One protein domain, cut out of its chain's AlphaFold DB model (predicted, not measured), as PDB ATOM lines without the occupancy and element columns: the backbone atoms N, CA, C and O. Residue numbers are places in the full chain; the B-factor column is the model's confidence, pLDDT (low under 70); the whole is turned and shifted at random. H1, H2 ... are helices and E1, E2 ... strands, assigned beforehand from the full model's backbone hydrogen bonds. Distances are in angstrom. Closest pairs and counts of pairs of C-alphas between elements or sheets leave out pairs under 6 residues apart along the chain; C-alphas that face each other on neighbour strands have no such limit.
ATOM      1  N   ASN A 344      11.119 146.183 391.093       73.62
ATOM      2  CA  ASN A 344      12.565 146.300 391.194       73.62
ATOM      3  C   ASN A 344      13.065 146.606 389.787       73.62
ATOM      4  O   ASN A 344      13.278 145.695 388.990       73.62
ATOM      5  N   CYS A 345      13.047 147.880 389.410       73.25
ATOM      6  CA  CYS A 345      13.631 148.316 388.152       73.25
ATOM      7  C   CYS A 345      14.971 148.950 388.478       73.25
ATOM      8  O   CYS A 345      14.991 150.024 389.076       73.25
ATOM      9  N   ASP A 346      16.055 148.317 388.049       68.50
ATOM     10  CA  ASP A 346      17.372 148.922 388.151       68.50
ATOM     11  C   ASP A 346      17.421 150.095 387.171       68.50
ATOM     12  O   ASP A 346      17.320 149.942 385.948       68.50
ATOM     13  N   THR A 347      17.466 151.299 387.729       63.31
ATOM     14  CA  THR A 347      17.663 152.542 386.982       63.31
ATOM     15  C   THR A 347      19.145 152.865 386.873       63.31
ATOM     16  O   THR A 347      19.489 154.039 386.855       63.31
ATOM     17  N   SER A 348      20.021 151.854 386.854       59.62
ATOM     18  CA  SER A 348      21.432 152.071 386.554       59.62
ATOM     19  C   SER A 348      21.520 152.873 385.258       59.62
ATOM     20  O   SER A 348      20.863 152.525 384.272       59.62
ATOM     21  N   ASP A 349      22.249 153.989 385.317       56.84
ATOM     22  CA  ASP A 349      22.415 154.940 384.222       56.84
ATOM     23  C   ASP A 349      23.169 154.257 383.075       56.84
ATOM     24  O   ASP A 349      24.387 154.354 382.936       56.84
ATOM     25  N   GLY A 350      22.437 153.483 382.276       54.69
ATOM     26  CA  GLY A 350      22.915 152.938 381.023       54.69
ATOM     27  C   GLY A 350      23.088 154.086 380.038       54.69
ATOM     28  O   GLY A 350      22.173 154.880 379.825       54.69
ATOM     29  N   SER A 351      24.263 154.158 379.425       56.56
ATOM     30  CA  SER A 351      24.702 155.196 378.486       56.56
ATOM     31  C   SER A 351      23.873 155.305 377.195       56.56
ATOM     32  O   SER A 351      24.137 156.184 376.378       56.56
ATOM     33  N   GLU A 352      22.841 154.476 377.006       62.34
ATOM     34  CA  GLU A 352      22.013 154.461 375.799       62.34
ATOM     35  C   GLU A 352      20.517 154.595 376.116       62.34
ATOM     36  O   GLU A 352      19.880 153.718 376.705       62.34
ATOM     37  N   SER A 353      19.923 155.707 375.670       75.19
ATOM     38  CA  SER A 353      18.483 155.935 375.767       75.19
ATOM     39  C   SER A 353      17.733 155.190 374.657       75.19
ATOM     40  O   SER A 353      17.905 155.481 373.474       75.19
ATOM     41  N   ILE A 354      16.838 154.279 375.026       82.62
ATOM     42  CA  ILE A 354      16.013 153.503 374.097       82.62
ATOM     43  C   ILE A 354      14.641 154.159 373.969       82.62
ATOM     44  O   ILE A 354      13.915 154.307 374.954       82.62
ATOM     45  N   ARG A 355      14.249 154.520 372.745       83.25
ATOM     46  CA  ARG A 355      12.934 155.103 372.455       83.25
ATOM     47  C   ARG A 355      11.940 154.033 372.015       83.25
ATOM     48  O   ARG A 355      12.160 153.332 371.031       83.25
ATOM     49  N   CYS A 356      10.803 153.942 372.699       81.88
ATOM     50  CA  CYS A 356       9.736 153.028 372.304       81.88
ATOM     51  C   CYS A 356       9.040 153.498 371.023       81.88
ATOM     52  O   CYS A 356       8.532 154.616 370.963       81.88
ATOM     53  N   GLN A 357       8.927 152.621 370.027       80.38
ATOM     54  CA  GLN A 357       8.266 152.946 368.759       80.38
ATOM     55  C   GLN A 357       6.743 153.131 368.895       80.38
ATOM     56  O   GLN A 357       6.152 153.906 368.150       80.38
ATOM     57  N   LYS A 358       6.102 152.464 369.868       79.00
ATOM     58  CA  LYS A 358       4.646 152.544 370.092       79.00
ATOM     59  C   LYS A 358       4.234 153.779 370.895       79.00
ATOM     60  O   LYS A 358       3.383 154.547 370.457       79.00
ATOM     61  N   CYS A 359       4.821 153.972 372.078       75.44
ATOM     62  CA  CYS A 359       4.414 155.033 373.008       75.44
ATOM     63  C   CYS A 359       5.329 156.268 372.983       75.44
ATOM     64  O   CYS A 359       5.014 157.274 373.618       75.44
ATOM     65  N   THR A 360       6.448 156.224 372.248       80.56
ATOM     66  CA  THR A 360       7.442 157.305 372.078       80.56
ATOM     67  C   THR A 360       8.202 157.747 373.335       80.56
ATOM     68  O   THR A 360       8.954 158.715 373.261       80.56
ATOM     69  N   ILE A 361       8.055 157.035 374.460       80.88
ATOM     70  CA  ILE A 361       8.822 157.269 375.697       80.88
ATOM     71  C   ILE A 361      10.275 156.811 375.534       80.88
ATOM     72  O   ILE A 361      10.530 155.771 374.923       80.88
ATOM     73  N   ASN A 362      11.197 157.557 376.150       82.75
ATOM     74  CA  ASN A 362      12.609 157.202 376.275       82.75
ATOM     75  C   ASN A 362      12.879 156.473 377.605       82.75
ATOM     76  O   ASN A 362      12.416 156.904 378.664       82.75
ATOM     77  N   PHE A 363      13.644 155.387 377.541       82.88
ATOM     78  CA  PHE A 363      14.053 154.551 378.669       82.88
ATOM     79  C   PHE A 363      15.581 154.523 378.757       82.88
ATOM     80  O   PHE A 363      16.237 154.426 377.730       82.88
ATOM     81  N   HIS A 364      16.142 154.576 379.964       77.62
ATOM     82  CA  HIS A 364      17.600 154.625 380.182       77.62
ATOM     83  C   HIS A 364      18.248 153.242 380.343       77.62
ATOM     84  O   HIS A 364      19.461 153.125 380.434       77.62
ATOM     85  N   SER A 365      17.448 152.175 380.399       81.19
ATOM     86  CA  SER A 365      17.963 150.811 380.487       81.19
ATOM     87  C   SER A 365      17.118 149.855 379.657       81.19
ATOM     88  O   SER A 365      15.886 149.983 379.579       81.19
ATOM     89  N   ARG A 366      17.780 148.863 379.049       80.25
ATOM     90  CA  ARG A 366      17.103 147.824 378.264       80.25
ATOM     91  C   ARG A 366      16.116 147.029 379.114       80.25
ATOM     92  O   ARG A 366      14.977 146.844 378.699       80.25
ATOM     93  N   GLY A 367      16.489 146.700 380.352       81.62
ATOM     94  CA  GLY A 367      15.594 146.036 381.302       81.62
ATOM     95  C   GLY A 367      14.329 146.846 381.614       81.62
ATOM     96  O   GLY A 367      13.240 146.282 381.720       81.62
ATOM     97  N   CYS A 368      14.425 148.177 381.700       82.31
ATOM     98  CA  CYS A 368      13.261 149.042 381.893       82.31
ATOM     99  C   CYS A 368      12.344 149.067 380.657       82.31
ATOM    100  O   CYS A 368      11.121 149.013 380.801       82.31
ATOM    101  N   TYR A 369      12.926 149.088 379.453       83.69
ATOM    102  CA  TYR A 369      12.186 149.004 378.193       83.69
ATOM    103  C   TYR A 369      11.449 147.666 378.036       83.69
ATOM    104  O   TYR A 369      10.249 147.647 377.760       83.69
ATOM    105  N   ASP A 370      12.125 146.548 378.294       83.31
ATOM    106  CA  ASP A 370      11.518 145.222 378.171       83.31
ATOM    107  C   ASP A 370      10.405 145.036 379.214       83.31
ATOM    108  O   ASP A 370       9.315 144.565 378.894       83.31
ATOM    109  N   ASN A 371      10.611 145.510 380.447       83.00
ATOM    110  CA  ASN A 371       9.571 145.514 381.477       83.00
ATOM    111  C   ASN A 371       8.357 146.381 381.108       83.00
ATOM    112  O   ASN A 371       7.240 146.059 381.501       83.00
ATOM    113  N   HIS A 372       8.549 147.461 380.348       81.94
ATOM    114  CA  HIS A 372       7.450 148.291 379.850       81.94
ATOM    115  C   HIS A 372       6.602 147.576 378.781       81.94
ATOM    116  O   HIS A 372       5.393 147.819 378.690       81.94
ATOM    117  N   LEU A 373       7.224 146.699 377.987       83.19
ATOM    118  CA  LEU A 373       6.559 145.889 376.963       83.19
ATOM    119  C   LEU A 373       5.956 144.590 377.504       83.19
ATOM    120  O   LEU A 373       5.089 144.019 376.846       83.19
ATOM    121  N   LYS A 374       6.377 144.125 378.687       82.38
ATOM    122  CA  LYS A 374       5.804 142.924 379.304       82.38
ATOM    123  C   LYS A 374       4.301 143.091 379.519       82.38
ATOM    124  O   LYS A 374       3.826 144.077 380.090       82.38
ATOM    125  N   ASN A 375       3.567 142.087 379.054       79.06
ATOM    126  CA  ASN A 375       2.138 141.953 379.280       79.06
ATOM    127  C   ASN A 375       1.853 141.747 380.772       79.06
ATOM    128  O   ASN A 375       2.681 141.218 381.517       79.06
ATOM    129  N   GLY A 376       0.674 142.190 381.208       68.19
ATOM    130  CA  GLY A 376       0.218 141.957 382.574       68.19
ATOM    131  C   GLY A 376       0.017 140.461 382.865       68.19
ATOM    132  O   GLY A 376      -0.048 139.655 381.931       68.19
ATOM    133  N   PRO A 377      -0.118 140.078 384.149       61.00
ATOM    134  CA  PRO A 377      -0.472 138.709 384.517       61.00
ATOM    135  C   PRO A 377      -1.720 138.253 383.739       61.00
ATOM    136  O   PRO A 377      -2.655 139.034 383.559       61.00
ATOM    137  N   ASN A 378      -1.697 137.010 383.246       58.59
ATOM    138  CA  ASN A 378      -2.715 136.391 382.377       58.59
ATOM    139  C   ASN A 378      -2.811 136.959 380.945       58.59
ATOM    140  O   ASN A 378      -3.885 136.964 380.351       58.59
ATOM    141  N   GLY A 379      -1.706 137.455 380.375       64.69
ATOM    142  CA  GLY A 379      -1.684 137.929 378.981       64.69
ATOM    143  C   GLY A 379      -2.416 139.259 378.766       64.69
ATOM    144  O   GLY A 379      -2.787 139.595 377.643       64.69
ATOM    145  N   GLY A 380      -2.632 140.023 379.840       70.31
ATOM    146  CA  GLY A 380      -3.266 141.337 379.780       70.31
ATOM    147  C   GLY A 380      -2.397 142.395 379.088       70.31
ATOM    148  O   GLY A 380      -1.195 142.221 378.901       70.31
ATOM    149  N   LYS A 381      -3.003 143.540 378.755       74.56
ATOM    150  CA  LYS A 381      -2.323 144.674 378.101       74.56
ATOM    151  C   LYS A 381      -1.041 145.089 378.834       74.56
ATOM    152  O   LYS A 381      -1.032 145.195 380.064       74.56
ATOM    153  N   SER A 382       0.010 145.371 378.069       80.50
ATOM    154  CA  SER A 382       1.285 145.868 378.582       80.50
ATOM    155  C   SER A 382       1.162 147.301 379.103       80.50
ATOM    156  O   SER A 382       0.207 148.035 378.817       80.50
ATOM    157  N   ARG A 383       2.173 147.756 379.850       78.12
ATOM    158  CA  ARG A 383       2.256 149.159 380.284       78.12
ATOM    159  C   ARG A 383       2.303 150.113 379.085       78.12
ATOM    160  O   ARG A 383       1.760 151.219 379.168       78.12
ATOM    161  N   CYS A 384       2.908 149.672 377.984       81.06
ATOM    162  CA  CYS A 384       2.969 150.389 376.716       81.06
ATOM    163  C   CYS A 384       1.587 150.660 376.122       81.06
ATOM    164  O   CYS A 384       1.300 151.795 375.755       81.06
ATOM    165  N   ASP A 385       0.698 149.668 376.128       81.31
ATOM    166  CA  ASP A 385      -0.629 149.780 375.506       81.31
ATOM    167  C   ASP A 385      -1.534 150.802 376.212       81.31
ATOM    168  O   ASP A 385      -2.429 151.393 375.606       81.31
ATOM    169  N   TYR A 386      -1.296 151.044 377.504       76.62
ATOM    170  CA  TYR A 386      -1.994 152.088 378.257       76.62
ATOM    171  C   TYR A 386      -1.401 153.483 378.065       76.62
ATOM    172  O   TYR A 386      -2.020 154.462 378.477       76.62
ATOM    173  N   THR A 387      -0.207 153.587 377.492       79.94
ATOM    174  CA  THR A 387       0.580 154.816 377.432       79.94
ATOM    175  C   THR A 387       0.443 155.468 376.060       79.94
ATOM    176  O   THR A 387       0.874 154.911 375.055       79.94
ATOM    177  N   ILE A 388      -0.096 156.687 376.014       78.62
ATOM    178  CA  ILE A 388      -0.241 157.461 374.776       78.62
ATOM    179  C   ILE A 388       0.442 158.819 374.938       78.62
ATOM    180  O   ILE A 388       0.226 159.519 375.926       78.62
ATOM    181  N   ALA A 389       1.229 159.225 373.943       80.50
ATOM    182  CA  ALA A 389       1.759 160.583 373.833       80.50
ATOM    183  C   ALA A 389       0.848 161.446 372.931       80.50
ATOM    184  O   ALA A 389       0.555 161.058 371.797       80.50
ATOM    185  N   CYS A 390       0.374 162.618 373.398       79.69
ATOM    186  CA  CYS A 390      -0.386 163.549 372.533       79.69
ATOM    187  C   CYS A 390       0.558 164.109 371.455       79.69
ATOM    188  O   CYS A 390       1.466 164.870 371.772       79.69
ATOM    189  N   LYS A 391       0.295 163.828 370.169       77.00
ATOM    190  CA  LYS A 391       1.076 164.380 369.039       77.00
ATOM    191  C   LYS A 391       1.116 165.918 369.009       77.00
ATOM    192  O   LYS A 391       2.071 166.483 368.498       77.00
ATOM    193  N   LYS A 392       0.099 166.597 369.563       75.38
ATOM    194  CA  LYS A 392       0.001 168.071 369.580       75.38
ATOM    195  C   LYS A 392       0.771 168.747 370.722       75.38
ATOM    196  O   LYS A 392       1.111 169.912 370.586       75.38
ATOM    197  N   CYS A 393       0.999 168.081 371.857       73.56
ATOM    198  CA  CYS A 393       1.677 168.700 373.011       73.56
ATOM    199  C   CYS A 393       2.851 167.898 373.575       73.56
ATOM    200  O   CYS A 393       3.470 168.353 374.533       73.56
ATOM    201  N   GLY A 394       3.129 166.709 373.039       71.94
ATOM    202  CA  GLY A 394       4.192 165.814 373.495       71.94
ATOM    203  C   GLY A 394       3.968 165.194 374.879       71.94
ATOM    204  O   GLY A 394       4.769 164.374 375.313       71.94
ATOM    205  N   GLU A 395       2.896 165.553 375.594       73.56
ATOM    206  CA  GLU A 395       2.653 165.052 376.948       73.56
ATOM    207  C   GLU A 395       2.145 163.604 376.913       73.56
ATOM    208  O   GLU A 395       1.238 163.244 376.150       73.56
ATOM    209  N   VAL A 396       2.718 162.787 377.794       76.62
ATOM    210  CA  VAL A 396       2.370 161.379 377.983       76.62
ATOM    211  C   VAL A 396       1.212 161.264 378.971       76.62
ATOM    212  O   VAL A 396       1.273 161.783 380.088       76.62
ATOM    213  N   TYR A 397       0.160 160.545 378.590       75.81
ATOM    214  CA  TYR A 397      -0.975 160.236 379.455       75.81
ATOM    215  C   TYR A 397      -1.346 158.749 379.392       75.81
ATOM    216  O   TYR A 397      -0.995 158.040 378.452       75.81
ATOM    217  N   TYR A 398      -2.049 158.279 380.428       76.56
ATOM    218  CA  TYR A 398      -2.427 156.873 380.578       76.56
ATOM    219  C   TYR A 398      -3.939 156.702 380.443       76.56
ATOM    220  O   TYR A 398      -4.696 157.382 381.141       76.56
ATOM    221  N   THR A 399      -4.376 155.794 379.574       73.06
ATOM    222  CA  THR A 399      -5.793 155.612 379.208       73.06
ATOM    223  C   THR A 399      -6.638 154.928 380.279       73.06
ATOM    224  O   THR A 399      -7.847 155.123 380.320       73.06
ATOM    225  N   ASN A 400      -6.032 154.166 381.188       70.69
ATOM    226  CA  ASN A 400      -6.757 153.457 382.243       70.69
ATOM    227  C   ASN A 400      -7.050 154.294 383.499       70.69
ATOM    228  O   ASN A 400      -7.859 153.880 384.322       70.69
ATOM    229  N   LYS A 401      -6.431 155.471 383.667       63.38
ATOM    230  CA  LYS A 401      -6.656 156.318 384.854       63.38
ATOM    231  C   LYS A 401      -7.951 157.111 384.797       63.38
ATOM    232  O   LYS A 401      -8.613 157.276 385.812       63.38
TER     233      LYS A 401
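AT A GLANCE: This is residues 344 to 401 of the 609 residues of an uncharacterized protein of Caenorhabditis brenneri (UniProt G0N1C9). Little regular structure is here: the printed part is mostly loops, first folding back on itself where residues 354 to 355 pair antiparallel with residues 362 to 363, then making one short helix, H1, and, after a long link, a small strand hairpin, E1 and E2. The 58 printed residues hold H1, E1, E2 in that order, 14 residues in named elements, mixed class, the sheet E1 - E2 antiparallel. The whole is only just compact, close to loose, with radius of gyration of the C-alphas 12.1 A and spans of 33 by 29 by 18 A.

IN THESE COORDINATES: After residues 344 to 365, find C-alpha 366 at (17.103, 147.824, 378.264); H1 runs 10.8 A to residue 373. E1 is residues 387 to 389; E2, residues 396 to 398, ends at C-alpha 398 (-2.427, 156.873, 380.578).

HOW THE PARTS SIT: In the hairpin E1 and E2, N 388 and O 397 are 2.9 A apart, within hydrogen-bond range. H1 and E2 are apart. In H1 every O i to N i+4 pair is within hydrogen-bond range.

THE WHOLE: The farthest C-alphas, Asn 378 and Lys 392, are 34.3 A apart. The printed part has no cut; H1 to E1 is a long link. Look for pLDDT under 70 at residues 346 to 352, 376 to 379 and 401.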